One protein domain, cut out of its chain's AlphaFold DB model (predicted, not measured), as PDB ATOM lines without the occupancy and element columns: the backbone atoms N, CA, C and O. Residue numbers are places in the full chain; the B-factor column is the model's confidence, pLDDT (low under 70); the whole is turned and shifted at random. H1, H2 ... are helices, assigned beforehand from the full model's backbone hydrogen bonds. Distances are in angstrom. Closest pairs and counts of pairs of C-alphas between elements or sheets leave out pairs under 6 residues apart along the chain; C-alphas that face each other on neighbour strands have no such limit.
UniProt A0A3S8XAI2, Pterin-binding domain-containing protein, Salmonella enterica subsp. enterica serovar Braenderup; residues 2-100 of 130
ATOM      1  N   ARG A   2     -10.811 -30.185  15.469       95.56
ATOM      2  CA  ARG A   2     -11.070 -31.609  15.136       95.56
ATOM      3  C   ARG A   2     -11.801 -31.853  13.808       95.56
ATOM      4  O   ARG A   2     -11.420 -32.735  13.049       95.56
ATOM      5  N   PHE A   3     -12.828 -31.050  13.506       96.38
ATOM      6  CA  PHE A   3     -13.532 -31.112  12.221       96.38
ATOM      7  C   PHE A   3     -12.578 -30.935  11.029       96.38
ATOM      8  O   PHE A   3     -12.541 -31.783  10.140       96.38
ATOM      9  N   PHE A   4     -11.772 -29.871  11.024       97.25
ATOM     10  CA  PHE A   4     -10.855 -29.582   9.924       97.25
ATOM     11  C   PHE A   4      -9.769 -30.638   9.776       97.25
ATOM     12  O   PHE A   4      -9.518 -31.073   8.657       97.25
ATOM     13  N   GLU A   5      -9.179 -31.104  10.876       97.06
ATOM     14  CA  GLU A   5      -8.186 -32.187  10.850       97.06
ATOM     15  C   GLU A   5      -8.754 -33.435  10.164       97.06
ATOM     16  O   GLU A   5      -8.148 -33.971   9.233       97.06
ATOM     17  N   ALA A   6      -9.966 -33.846  10.549       98.12
ATOM     18  CA  ALA A   6     -10.639 -34.991   9.949       98.12
ATOM     19  C   ALA A   6     -10.930 -34.779   8.451       98.12
ATOM     20  O   ALA A   6     -10.687 -35.681   7.645       98.12
ATOM     21  N   ARG A   7     -11.420 -33.592   8.055       98.12
ATOM     22  CA  ARG A   7     -11.750 -33.283   6.651       98.12
ATOM     23  C   ARG A   7     -10.515 -33.174   5.764       98.12
ATOM     24  O   ARG A   7     -10.502 -33.768   4.690       98.12
ATOM     25  N   VAL A   8      -9.474 -32.478   6.215       97.94
ATOM     26  CA  VAL A   8      -8.195 -32.365   5.497       97.94
ATOM     27  C   VAL A   8      -7.574 -33.747   5.319       97.94
ATOM     28  O   VAL A   8      -7.159 -34.103   4.219       97.94
ATOM     29  N   SER A   9      -7.567 -34.559   6.378       97.56
ATOM     30  CA  SER A   9      -7.052 -35.927   6.333       97.56
ATOM     31  C   SER A   9      -7.826 -36.800   5.332       97.56
ATOM     32  O   SER A   9      -7.218 -37.520   4.541       97.56
ATOM     33  N   ALA A  10      -9.160 -36.700   5.306       98.50
ATOM     34  CA  ALA A  10      -9.996 -37.422   4.346       98.50
ATOM     35  C   ALA A  10      -9.735 -37.001   2.889       98.50
ATOM     36  O   ALA A  10      -9.572 -37.870   2.037       98.50
ATOM     37  N   LEU A  11      -9.641 -35.696   2.612       98.38
ATOM     38  CA  LEU A  11      -9.383 -35.174   1.262       98.38
ATOM     39  C   LEU A  11      -7.986 -35.546   0.748       98.38
ATOM     40  O   LEU A  11      -7.824 -35.926  -0.410       98.38
ATOM     41  N   ARG A  12      -6.971 -35.504   1.618       96.88
ATOM     42  CA  ARG A  12      -5.618 -35.949   1.260       96.88
ATOM     43  C   ARG A  12      -5.583 -37.441   0.936       96.88
ATOM     44  O   ARG A  12      -4.973 -37.828  -0.054       96.88
ATOM     45  N   ARG A  13      -6.283 -38.279   1.714       98.06
ATOM     46  CA  ARG A  13      -6.403 -39.721   1.427       98.06
ATOM     47  C   ARG A  13      -7.107 -40.017   0.105       98.06
ATOM     48  O   ARG A  13      -6.804 -41.032  -0.506       98.06
ATOM     49  N   SER A  14      -8.010 -39.148  -0.349       98.38
ATOM     50  CA  SER A  14      -8.637 -39.272  -1.670       98.38
ATOM     51  C   SER A  14      -7.801 -38.671  -2.809       98.38
ATOM     52  O   SER A  14      -8.316 -38.513  -3.911       98.38
ATOM     53  N   GLY A  15      -6.540 -38.296  -2.563       98.12
ATOM     54  CA  GLY A  15      -5.624 -37.786  -3.587       98.12
ATOM     55  C   GLY A  15      -5.738 -36.288  -3.879       98.12
ATOM     56  O   GLY A  15      -5.158 -35.816  -4.855       98.12
ATOM     57  N   VAL A  16      -6.459 -35.508  -3.064       98.25
ATOM     58  CA  VAL A  16      -6.492 -34.048  -3.228       98.25
ATOM     59  C   VAL A  16      -5.197 -33.450  -2.684       98.25
ATOM     60  O   VAL A  16      -4.898 -33.557  -1.491       98.25
ATOM     61  N   ALA A  17      -4.434 -32.809  -3.569       96.94
ATOM     62  CA  ALA A  17      -3.201 -32.117  -3.218       96.94
ATOM     63  C   ALA A  17      -3.461 -30.957  -2.237       96.94
ATOM     64  O   ALA A  17      -4.517 -30.324  -2.259       96.94
ATOM     65  N   ALA A  18      -2.503 -30.700  -1.341       93.62
ATOM     66  CA  ALA A  18      -2.672 -29.733  -0.254       93.62
ATOM     67  C   ALA A  18      -2.825 -28.284  -0.746       93.62
ATOM     68  O   ALA A  18      -3.562 -27.516  -0.139       93.62
ATOM     69  N   ASP A  19      -2.178 -27.936  -1.854       96.56
ATOM     70  CA  ASP A  19      -2.270 -26.640  -2.538       96.56
ATOM     71  C   ASP A  19      -3.648 -26.374  -3.173       96.56
ATOM     72  O   ASP A  19      -3.965 -25.244  -3.532       96.56
ATOM     73  N   ARG A  20      -4.501 -27.401  -3.264       97.56
ATOM     74  CA  ARG A  20      -5.900 -27.294  -3.698       97.56
ATOM     75  C   ARG A  20      -6.884 -27.164  -2.534       97.56
ATOM     76  O   ARG A  20      -8.094 -27.190  -2.762       97.56
ATOM     77  N   LEU A  21      -6.396 -27.082  -1.296       98.19
ATOM     78  CA  LEU A  21      -7.228 -26.990  -0.100       98.19
ATOM     79  C   LEU A  21      -7.230 -25.567   0.448       98.19
ATOM     80  O   LEU A  21      -6.183 -24.962   0.647       98.19
ATOM     81  N   ILE A  22      -8.423 -25.076   0.764       98.31
ATOM     82  CA  ILE A  22      -8.646 -23.813   1.465       98.31
ATOM     83  C   ILE A  22      -9.558 -24.114   2.654       98.31
ATOM     84  O   ILE A  22     -10.519 -24.878   2.536       98.31
ATOM     85  N   LEU A  23      -9.241 -23.541   3.809       98.25
ATOM     86  CA  LEU A  23     -10.059 -23.625   5.010       98.25
ATOM     87  C   LEU A  23     -11.088 -22.497   5.000       98.25
ATOM     88  O   LEU A  23     -10.721 -21.346   4.806       98.25
ATOM     89  N   ASP A  24     -12.352 -22.807   5.269       97.81
ATOM     90  CA  ASP A  24     -13.375 -21.810   5.598       97.81
ATOM     91  C   ASP A  24     -14.001 -22.212   6.938       97.81
ATOM     92  O   ASP A  24     -14.646 -23.265   7.009       97.81
ATOM     93  N   PRO A  25     -13.792 -21.438   8.020       96.25
ATOM     94  CA  PRO A  25     -14.352 -21.741   9.328       96.25
ATOM     95  C   PRO A  25     -15.874 -21.589   9.376       96.25
ATOM     96  O   PRO A  25     -16.478 -22.035  10.345       96.25
ATOM     97  N   GLY A  26     -16.499 -20.992   8.360       95.38
ATOM     98  CA  GLY A  26     -17.895 -20.593   8.391       95.38
ATOM     99  C   GLY A  26     -18.122 -19.401   9.323       95.38
ATOM    100  O   GLY A  26     -17.270 -19.033  10.127       95.38
ATOM    101  N   MET A  27     -19.289 -18.765   9.196       96.25
ATOM    102  CA  MET A  27     -19.686 -17.603  10.002       96.25
ATOM    103  C   MET A  27     -21.210 -17.508  10.133       96.25
ATOM    104  O   MET A  27     -21.956 -17.874   9.211       96.25
ATOM    105  N   GLY A  28     -21.672 -16.911  11.233       94.19
ATOM    106  CA  GLY A  28     -23.086 -16.730  11.551       94.19
ATOM    107  C   GLY A  28     -23.789 -18.068  11.764       94.19
ATOM    108  O   GLY A  28     -23.218 -18.992  12.339       94.19
ATOM    109  N   PHE A  29     -25.002 -18.194  11.224       94.00
ATOM    110  CA  PHE A  29     -25.859 -19.373  11.395       94.00
ATOM    111  C   PHE A  29     -25.261 -20.709  10.927       94.00
ATOM    112  O   PHE A  29     -25.735 -21.750  11.365       94.00
ATOM    113  N   PHE A  30     -24.219 -20.708  10.085       94.06
ATOM    114  CA  PHE A  30     -23.487 -21.940   9.751       94.06
ATOM    115  C   PHE A  30     -22.758 -22.546  10.955       94.06
ATOM    116  O   PHE A  30     -22.486 -23.742  10.969       94.06
ATOM    117  N   LEU A  31     -22.425 -21.715  11.944       94.69
ATOM    118  CA  LEU A  31     -21.795 -22.124  13.191       94.69
ATOM    119  C   LEU A  31     -22.805 -22.170  14.336       94.69
ATOM    120  O   LEU A  31     -22.875 -23.161  15.055       94.69
ATOM    121  N   SER A  32     -23.548 -21.079  14.527       95.88
ATOM    122  CA  SER A  32     -24.510 -20.919  15.619       95.88
ATOM    123  C   SER A  32     -25.365 -19.663  15.400       95.88
ATOM    124  O   SER A  32     -24.874 -18.691  14.818       95.88
ATOM    125  N   PRO A  33     -26.622 -19.627  15.881       93.19
ATOM    126  CA  PRO A  33     -27.382 -18.381  15.983       93.19
ATOM    127  C   PRO A  33     -26.776 -17.392  16.995       93.19
ATOM    128  O   PRO A  33     -27.015 -16.193  16.881       93.19
ATOM    129  N   ALA A  34     -25.992 -17.877  17.964       95.56
ATOM    130  CA  ALA A  34     -25.360 -17.054  18.989       95.56
ATOM    131  C   ALA A  34     -24.162 -16.273  18.402       95.56
ATOM    132  O   ALA A  34     -23.221 -16.902  17.884       95.56
ATOM    133  N   PRO A  35     -24.157 -14.926  18.450       96.19
ATOM    134  CA  PRO A  35     -23.115 -14.118  17.819       96.19
ATOM    135  C   PRO A  35     -21.716 -14.389  18.386       96.19
ATOM    136  O   PRO A  35     -20.733 -14.357  17.641       96.19
ATOM    137  N   GLU A  36     -21.624 -14.757  19.664       97.38
ATOM    138  CA  GLU A  36     -20.388 -15.060  20.390       97.38
ATOM    139  C   GLU A  36     -19.588 -16.174  19.718       97.38
ATOM    140  O   GLU A  36     -18.361 -16.140  19.716       97.38
ATOM    141  N   THR A  37     -20.263 -17.139  19.085       97.19
ATOM    142  CA  THR A  37     -19.579 -18.232  18.378       97.19
ATOM    143  C   THR A  37     -18.820 -17.704  17.160       97.19
ATOM    144  O   THR A  37     -17.671 -18.079  16.933       97.19
ATOM    145  N   SER A  38     -19.433 -16.797  16.392       97.56
ATOM    146  CA  SER A  38     -18.782 -16.186  15.224       97.56
ATOM    147  C   SER A  38     -17.661 -15.240  15.644       97.56
ATOM    148  O   SER A  38     -16.601 -15.243  15.024       97.56
ATOM    149  N   LEU A  39     -17.860 -14.483  16.728       97.25
ATOM    150  CA  LEU A  39     -16.822 -13.626  17.302       97.25
ATOM    151  C   LEU A  39     -15.626 -14.448  17.791       97.25
ATOM    152  O   LEU A  39     -14.491 -14.128  17.453       97.25
ATOM    153  N   HIS A  40     -15.870 -15.550  18.505       96.75
ATOM    154  CA  HIS A  40     -14.811 -16.444  18.969       96.75
ATOM    155  C   HIS A  40     -13.973 -16.986  17.807       96.75
ATOM    156  O   HIS A  40     -12.744 -16.988  17.878       96.75
ATOM    157  N   VAL A  41     -14.622 -17.414  16.720       96.50
ATOM    158  CA  VAL A  41     -13.928 -17.878  15.512       96.50
ATOM    159  C   VAL A  41     -13.142 -16.747  14.848       96.50
ATOM    160  O   VAL A  41     -11.964 -16.933  14.546       96.50
ATOM    161  N   LEU A  42     -13.758 -15.576  14.660       96.94
ATOM    162  CA  LEU A  42     -13.129 -14.413  14.029       96.94
ATOM    163  C   LEU A  42     -11.879 -13.940  14.793       96.94
ATOM    164  O   LEU A  42     -10.877 -13.610  14.168       96.94
ATOM    165  N   SER A  43     -11.891 -13.989  16.127       95.94
ATOM    166  CA  SER A  43     -10.731 -13.640  16.963       95.94
ATOM    167  C   SER A  43      -9.627 -14.708  16.993       95.94
ATOM    168  O   SER A  43      -8.556 -14.456  17.536       95.94
ATOM    169  N   ASN A  44      -9.862 -15.906  16.447       95.56
ATOM    170  CA  ASN A  44      -8.929 -17.040  16.511       95.56
ATOM    171  C   ASN A  44      -8.526 -17.583  15.125       95.56
ATOM    172  O   ASN A  44      -8.015 -18.703  15.025       95.56
ATOM    173  N   LEU A  45      -8.717 -16.807  14.052       97.12
ATOM    174  CA  LEU A  45      -8.388 -17.216  12.677       97.12
ATOM    175  C   LEU A  45      -6.922 -17.646  12.520       97.12
ATOM    176  O   LEU A  45      -6.647 -18.716  11.972       97.12
ATOM    177  N   GLN A  46      -5.992 -16.875  13.088       95.94
ATOM    178  CA  GLN A  46      -4.563 -17.177  13.028       95.94
ATOM    179  C   GLN A  46      -4.237 -18.541  13.650       95.94
ATOM    180  O   GLN A  46      -3.442 -19.299  13.101       95.94
ATOM    181  N   LYS A  47      -4.897 -18.903  14.758       95.56
ATOM    182  CA  LYS A  47      -4.712 -20.206  15.412       95.56
ATOM    183  C   LYS A  47      -5.114 -21.357  14.491       95.56
ATOM    184  O   LYS A  47      -4.405 -22.358  14.425       95.56
ATOM    185  N   LEU A  48      -6.231 -21.215  13.773       95.12
ATOM    186  CA  LEU A  48      -6.683 -22.213  12.802       95.12
ATOM    187  C   LEU A  48      -5.693 -22.343  11.636       95.12
ATOM    188  O   LEU A  48      -5.308 -23.460  11.287       95.12
ATOM    189  N   LYS A  49      -5.258 -21.211  11.072       95.56
ATOM    190  CA  LYS A  49      -4.297 -21.182   9.963       95.56
ATOM    191  C   LYS A  49      -2.964 -21.814  10.353       95.56
ATOM    192  O   LYS A  49      -2.502 -22.721   9.667       95.56
ATOM    193  N   SER A  50      -2.377 -21.400  11.475       95.50
ATOM    194  CA  SER A  50      -1.094 -21.927  11.953       95.50
ATOM    195  C   SER A  50      -1.141 -23.419  12.270       95.50
ATOM    196  O   SER A  50      -0.167 -24.120  12.024       95.50
ATOM    197  N   ALA A  51      -2.265 -23.928  12.780       95.44
ATOM    198  CA  ALA A  51      -2.375 -25.336  13.141       95.44
ATOM    199  C   ALA A  51      -2.445 -26.287  11.931       95.44
ATOM    200  O   ALA A  51      -2.073 -27.450  12.054       95.44
ATOM    201  N   LEU A  52      -2.932 -25.821  10.775       95.25
ATOM    202  CA  LEU A  52      -3.124 -26.665   9.588       95.25
ATOM    203  C   LEU A  52      -2.230 -26.289   8.404       95.25
ATOM    204  O   LEU A  52      -2.087 -27.097   7.487       95.25
ATOM    205  N   GLY A  53      -1.635 -25.095   8.417       95.75
ATOM    206  CA  GLY A  53      -0.736 -24.617   7.367       95.75
ATOM    207  C   GLY A  53      -1.403 -24.502   5.995       95.75
ATOM    208  O   GLY A  53      -0.740 -24.691   4.982       95.75
ATOM    209  N   LEU A  54      -2.715 -24.250   5.957       97.81
ATOM    210  CA  LEU A  54      -3.496 -24.114   4.727       97.81
ATOM    211  C   LEU A  54      -4.053 -22.688   4.600       97.81
ATOM    212  O   LEU A  54      -4.318 -22.060   5.630       97.81
ATOM    213  N   PRO A  55      -4.267 -22.189   3.368       98.19
ATOM    214  CA  PRO A  55      -4.901 -20.897   3.142       98.19
ATOM    215  C   PRO A  55      -6.286 -20.809   3.784       98.19
ATOM    216  O   PRO A  55      -7.013 -21.803   3.864       98.19
ATOM    217  N   LEU A  56      -6.665 -19.606   4.203       98.38
ATOM    218  CA  LEU A  56      -7.906 -19.330   4.915       98.38
ATOM    219  C   LEU A  56      -8.809 -18.392   4.108       98.38
ATOM    220  O   LEU A  56      -8.410 -17.285   3.748       98.38
ATOM    221  N   LEU A  57     -10.046 -18.818   3.871       98.56
ATOM    222  CA  LEU A  57     -11.128 -18.005   3.334       98.56
ATOM    223  C   LEU A  57     -12.085 -17.598   4.455       98.56
ATOM    224  O   LEU A  57     -12.458 -18.418   5.289       98.56
ATOM    225  N   VAL A  58     -12.506 -16.333   4.464       98.38
ATOM    226  CA  VAL A  58     -13.447 -15.794   5.456       98.38
ATOM    227  C   VAL A  58     -14.578 -15.024   4.772       98.38
ATOM    228  O   VAL A  58     -14.356 -14.236   3.852       98.38
ATOM    229  N   SER A  59     -15.818 -15.214   5.239       97.56
ATOM    230  CA  SER A  59     -16.986 -14.452   4.770       97.56
ATOM    231  C   SER A  59     -17.839 -13.933   5.930       97.56
ATOM    232  O   SER A  59     -18.760 -14.600   6.407       97.56
ATOM    233  N   VAL A  60     -17.546 -12.707   6.365       97.00
ATOM    234  CA  VAL A  60     -18.290 -11.985   7.420       97.00
ATOM    235  C   VAL A  60     -19.287 -10.962   6.861       97.00
ATOM    236  O   VAL A  60     -20.181 -10.514   7.575       97.00
ATOM    237  N   SER A  61     -19.173 -10.634   5.573       95.75
ATOM    238  CA  SER A  61     -19.940  -9.588   4.894       95.75
ATOM    239  C   SER A  61     -21.453  -9.716   5.094       95.75
ATOM    240  O   SER A  61     -22.057 -10.714   4.687       95.75
ATOM    241  N   ARG A  62     -22.068  -8.683   5.688       94.25
ATOM    242  CA  ARG A  62     -23.515  -8.557   5.955       94.25
ATOM    243  C   ARG A  62     -24.117  -9.720   6.754       94.25
ATOM    244  O   ARG A  62     -25.302 -10.024   6.625       94.25
ATOM    245  N   LYS A  63     -23.318 -10.403   7.576       95.75
ATOM    246  CA  LYS A  63     -23.801 -11.506   8.418       95.75
ATOM    247  C   LYS A  63     -24.558 -10.980   9.639       95.75
ATOM    248  O   LYS A  63     -24.169  -9.987  10.246       95.75
ATOM    249  N   SER A  64     -25.607 -11.701  10.035       94.00
ATOM    250  CA  SER A  64     -26.503 -11.341  11.146       94.00
ATOM    251  C   SER A  64     -25.792 -11.128  12.483       94.00
ATOM    252  O   SER A  64     -26.193 -10.244  13.233       94.00
ATOM    253  N   PHE A  65     -24.727 -11.887  12.771       96.62
ATOM    254  CA  PHE A  65     -23.987 -11.734  14.025       96.62
ATOM    255  C   PHE A  65     -23.381 -10.331  14.174       96.62
ATOM    256  O   PHE A  65     -23.337  -9.827  15.286       96.62
ATOM    257  N   LEU A  66     -22.983  -9.676  13.074       97.25
ATOM    258  CA  LEU A  66     -22.517  -8.287  13.107       97.25
ATOM    259  C   LEU A  66     -23.660  -7.340  13.483       97.25
ATOM    260  O   LEU A  66     -23.481  -6.445  14.294       97.25
ATOM    261  N   GLY A  67     -24.861  -7.558  12.939       96.12
ATOM    262  CA  GLY A  67     -26.035  -6.770  13.322       96.12
ATOM    263  C   GLY A  67     -26.396  -6.927  14.794       96.12
ATOM    264  O   GLY A  67     -26.724  -5.940  15.445       96.12
ATOM    265  N   ALA A  68     -26.240  -8.134  15.339       95.19
ATOM    266  CA  ALA A  68     -26.420  -8.384  16.764       95.19
ATOM    267  C   ALA A  68     -25.376  -7.662  17.638       95.19
ATOM    268  O   ALA A  68     -25.706  -7.282  18.756       95.19
ATOM    269  N   THR A  69     -24.147  -7.436  17.150       94.88
ATOM    270  CA  THR A  69     -23.114  -6.729  17.929       94.88
ATOM    271  C   THR A  69     -23.237  -5.212  17.883       94.88
ATOM    272  O   THR A  69     -22.932  -4.562  18.879       94.88
ATOM    273  N   VAL A  70     -23.654  -4.634  16.750       96.62
ATOM    274  CA  VAL A  70     -23.738  -3.167  16.588       96.62
ATOM    275  C   VAL A  70     -25.164  -2.611  16.648       96.62
ATOM    276  O   VAL A  70     -25.343  -1.403  16.546       96.62
ATOM    277  N   GLY A  71     -26.181  -3.463  16.802       96.88
ATOM    278  CA  GLY A  71     -27.583  -3.045  16.908       96.88
ATOM    279  C   GLY A  71     -28.187  -2.514  15.603       96.88
ATOM    280  O   GLY A  71     -29.084  -1.676  15.643       96.88
ATOM    281  N   LEU A  72     -27.700  -2.974  14.445       96.69
ATOM    282  CA  LEU A  72     -28.128  -2.497  13.124       96.69
ATOM    283  C   LEU A  72     -28.746  -3.617  12.270       96.69
ATOM    284  O   LEU A  72     -28.334  -4.777  12.367       96.69
ATOM    285  N   PRO A  73     -29.703  -3.294  11.380       95.56
ATOM    286  CA  PRO A  73     -30.241  -4.257  10.427       95.56
ATOM    287  C   PRO A  73     -29.233  -4.554   9.308       95.56
ATOM    288  O   PRO A  73     -28.374  -3.739   8.985       95.56
ATOM    289  N   VAL A  74     -29.392  -5.705   8.642       90.69
ATOM    290  CA  VAL A  74     -28.454  -6.225   7.620       90.69
ATOM    291  C   VAL A  74     -28.096  -5.208   6.527       90.69
ATOM    292  O   VAL A  74     -26.943  -5.149   6.098       90.69
ATOM    293  N   LYS A  75     -29.071  -4.402   6.089       93.94
ATOM    294  CA  LYS A  75     -28.885  -3.376   5.049       93.94
ATOM    295  C   LYS A  75     -27.867  -2.292   5.435       93.94
ATOM    296  O   LYS A  75     -27.201  -1.769   4.550       93.94
ATOM    297  N   ASP A  76     -27.693  -2.039   6.732       96.50
ATOM    298  CA  ASP A  76     -26.857  -0.963   7.273       96.50
ATOM    299  C   ASP A  76     -25.514  -1.492   7.821       96.50
ATOM    300  O   ASP A  76     -24.721  -0.751   8.396       96.50
ATOM    301  N   LEU A  77     -25.201  -2.778   7.604       97.44
ATOM    302  CA  LEU A  77     -23.971  -3.418   8.099       97.44
ATOM    303  C   LEU A  77     -22.732  -3.178   7.236       97.44
ATOM    304  O   LEU A  77     -21.729  -3.861   7.439       97.44
ATOM    305  N   GLY A  78     -22.765  -2.254   6.273       97.62
ATOM    306  CA  GLY A  78     -21.608  -1.939   5.425       97.62
ATOM    307  C   GLY A  78     -20.341  -1.642   6.245       97.62
ATOM    308  O   GLY A  78     -19.365  -2.384   6.122       97.62
ATOM    309  N   PRO A  79     -20.373  -0.651   7.158       98.00
ATOM    310  CA  PRO A  79     -19.220  -0.311   7.994       98.00
ATOM    311  C   PRO A  79     -18.751  -1.458   8.898       98.00
ATOM    312  O   PRO A  79     -17.558  -1.748   8.961       98.00
ATOM    313  N   ALA A  80     -19.681  -2.161   9.556       98.12
ATOM    314  CA  ALA A  80     -19.348  -3.297  10.420       98.12
ATOM    315  C   ALA A  80     -18.734  -4.466   9.628       98.12
ATOM    316  O   ALA A  80     -17.800  -5.113  10.100       98.12
ATOM    317  N   SER A  81     -19.228  -4.712   8.410       98.25
ATOM    318  CA  SER A  81     -18.678  -5.722   7.500       98.25
ATOM    319  C   SER A  81     -17.249  -5.376   7.114       98.25
ATOM    320  O   SER A  81     -16.371  -6.214   7.276       98.25
ATOM    321  N   LEU A  82     -17.006  -4.140   6.674       98.50
ATOM    322  CA  LEU A  82     -15.677  -3.691   6.266       98.50
ATOM    323  C   LEU A  82     -14.667  -3.784   7.419       98.50
ATOM    324  O   LEU A  82     -13.558  -4.280   7.232       98.50
ATOM    325  N   ALA A  83     -15.065  -3.372   8.626       98.19
ATOM    326  CA  ALA A  83     -14.228  -3.489   9.819       98.19
ATOM    327  C   ALA A  83     -13.874  -4.954  10.133       98.19
ATOM    328  O   ALA A  83     -12.713  -5.272  10.397       98.19
ATOM    329  N   ALA A  84     -14.852  -5.860  10.060       98.19
ATOM    330  CA  ALA A  84     -14.629  -7.284  10.290       98.19
ATOM    331  C   ALA A  84     -13.777  -7.935   9.182       98.19
ATOM    332  O   ALA A  84     -12.963  -8.810   9.471       98.19
ATOM    333  N   GLU A  85     -13.929  -7.508   7.926       98.62
ATOM    334  CA  GLU A  85     -13.131  -7.979   6.787       98.62
ATOM    335  C   GLU A  85     -11.663  -7.553   6.924       98.62
ATOM    336  O   GLU A  85     -10.771  -8.395   6.810       98.62
ATOM    337  N   LEU A  86     -11.399  -6.286   7.260       98.31
ATOM    338  CA  LEU A  86     -10.045  -5.800   7.553       98.31
ATOM    339  C   LEU A  86      -9.424  -6.523   8.751       98.31
ATOM    340  O   LEU A  86      -8.253  -6.902   8.704       98.31
ATOM    341  N   HIS A  87     -10.207  -6.762   9.807       97.62
ATOM    342  CA  HIS A  87      -9.755  -7.550  10.950       97.62
ATOM    343  C   HIS A  87      -9.388  -8.982  10.545       97.62
ATOM    344  O   HIS A  87      -8.359  -9.490  10.985       97.62
ATOM    345  N   ALA A  88     -10.191  -9.635   9.699       98.25
ATOM    346  CA  ALA A  88      -9.903 -10.984   9.223       98.25
ATOM    347  C   ALA A  88      -8.597 -11.039   8.416       98.25
ATOM    348  O   ALA A  88      -7.781 -11.930   8.646       98.25
ATOM    349  N   ILE A  89      -8.369 -10.063   7.530       97.62
ATOM    350  CA  ILE A  89      -7.126  -9.936   6.750       97.62
ATOM    351  C   ILE A  89      -5.926  -9.765   7.685       97.62
ATOM    352  O   ILE A  89      -4.952 -10.509   7.586       97.62
ATOM    353  N   GLY A  90      -6.020  -8.842   8.649       95.56
ATOM    354  CA  GLY A  90      -4.965  -8.619   9.643       95.56
ATOM    355  C   GLY A  90      -4.674  -9.835  10.533       95.56
ATOM    356  O   GLY A  90      -3.570  -9.954  11.053       95.56
ATOM    357  N   ASN A  91      -5.633 -10.758  10.670       95.44
ATOM    358  CA  ASN A  91      -5.513 -11.995  11.450       95.44
ATOM    359  C   ASN A  91      -5.365 -13.254  10.580       95.44
ATOM    360  O   ASN A  91      -5.712 -14.359  11.008       95.44
ATOM    361  N   GLY A  92      -4.835 -13.093   9.366       94.00
ATOM    362  CA  GLY A  92      -4.327 -14.200   8.563       94.00
ATOM    363  C   GLY A  92      -5.283 -14.757   7.512       94.00
ATOM    364  O   GLY A  92      -4.937 -15.764   6.899       94.00
ATOM    365  N   ALA A  93      -6.442 -14.145   7.254       97.94
ATOM    366  CA  ALA A  93      -7.258 -14.526   6.100       97.94
ATOM    367  C   ALA A  93      -6.504 -14.253   4.783       97.94
ATOM    368  O   ALA A  93      -6.020 -13.146   4.561       97.94
ATOM    369  N   ASP A  94      -6.428 -15.257   3.909       98.12
ATOM    370  CA  ASP A  94      -5.834 -15.148   2.567       98.12
ATOM    371  C   ASP A  94      -6.881 -14.737   1.525       98.12
ATOM    372  O   ASP A  94      -6.574 -14.062   0.545       98.12
ATOM    373  N   TYR A  95      -8.138 -15.121   1.758       98.44
ATOM    374  CA  TYR A  95      -9.268 -14.795   0.900       98.44
ATOM    375  C   TYR A  95     -10.416 -14.217   1.719       98.44
ATOM    376  O   TYR A  95     -10.783 -14.737   2.775       98.44
ATOM    377  N   VAL A  96     -11.050 -13.174   1.189       98.44
ATOM    378  CA  VAL A  96     -12.273 -12.603   1.756       98.44
ATOM    379  C   VAL A  96     -13.378 -12.639   0.712       98.44
ATOM    380  O   VAL A  96     -13.229 -12.116  -0.390       98.44
ATOM    381  N   ARG A  97     -14.519 -13.229   1.074       98.38
ATOM    382  CA  ARG A  97     -15.745 -13.162   0.272       98.38
ATOM    383  C   ARG A  97     -16.624 -12.027   0.790       98.38
ATOM    384  O   ARG A  97     -17.201 -12.144   1.877       98.38
ATOM    385  N   THR A  98     -16.787 -10.989  -0.029       98.06
ATOM    386  CA  THR A  98     -17.538  -9.767   0.297       98.06
ATOM    387  C   THR A  98     -18.609  -9.429  -0.744       98.06
ATOM    388  O   THR A  98     -18.522  -9.850  -1.897       98.06
ATOM    389  N   HIS A  99     -19.618  -8.655  -0.335       97.56
ATOM    390  CA  HIS A  99     -20.599  -8.039  -1.237       97.56
ATOM    391  C   HIS A  99     -20.150  -6.662  -1.759       97.56
ATOM    392  O   HIS A  99     -20.772  -6.142  -2.679       97.56
ATOM    393  N   ALA A 100     -19.107  -6.062  -1.171       97.56
ATOM    394  CA  ALA A 100     -18.633  -4.713  -1.491       97.56
ATOM    395  C   ALA A 100     -17.132  -4.724  -1.860       97.56
ATOM    396  O   ALA A 100     -16.300  -4.190  -1.126       97.56
TER     397      ALA A 100
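Overview. This is residues 2 to 100 of the 130 residues of the protein "Pterin-binding domain-containing protein" of Salmonella enterica subsp. enterica serovar Braenderup (UniProt A0A3S8XAI2). What shape do these atoms make? Five helices are strung out in an elongated body, with H1 at one end, H4 near the other, H2 and H3 between them along the length, and H5, the longest, along one side. Extended links run beside the helices, and among them residues 57 to 58 pair with residues 95 to 96, parallel, as strands do. What is it built of, and how large is it? The printed part has 99 residues with five named helices, H1 to H5 in chain order, and no named strand; the class is all helix, though under half of the residues, 48 of 99, are in named elements. It is compact, with a radius of gyration of the C-alphas of 14.3 A, and the C-alphas span 45 by 23 by 20 A.

Arrangement. What does the longest helix meet? H5, residues 78 to 90, and H4, residues 64 to 70, only just touch, with 3 pairs of C-alphas within 8 A, H5 with residues 80 to 81 alone; the closest C-alphas, of Leu 66 and Ala 80, are 6.5 A apart, and the lines are about perpendicular at 81 degrees. H2, residues 35 to 42, is close to H5 but not clearly touching, with the C-alphas of Leu 42 and Ala 88 closest at 6.7 A; they run the same way at a tilt of 36 degrees, only just steep. H3, residues 45 to 52, is also close to H5 but not clearly touching, with the C-alphas of Leu 45 and Ala 88 closest at 7.3 A. What lies farther out? H2 and H4 touch, about perpendicular at 84 degrees, with the C-alphas of Pro 35 and Phe 65 closest at 4.6 A. H2 and H3 meet only through their link. H1, residues 2 to 13, is close to H3 but not clearly touching, with the C-alphas of Glu 5 and Leu 52 closest at 7.6 A, and it is apart from H2, H4 and H5. What do the backbones show? In H1, H2, H3, H4 and H5 every O i to N i+4 pair is within hydrogen-bond range.

Along the chain. Where are the longer helices? H5 is 18.4 A long and ends at C-alpha 90, (-4.965, -8.619, 9.643). H1 is 16.6 A long and begins at C-alpha 2, (-11.070, -31.609, 15.136). How long are the others? H2 is 10.7 A, H3 11.2 A and H4 10.2 A.

Size, cuts and confidence. How far does it reach? The two C-alphas farthest apart, of Gly 15 and Gly 71, are 45.9 A apart. Which links are long? H1 to H2, with 21 residues, and H3 to H4, with 11, are long links. Is anything missing or uncertain? The printed part has no cut, and no printed residue is under 70; its mean pLDDT is 96.7.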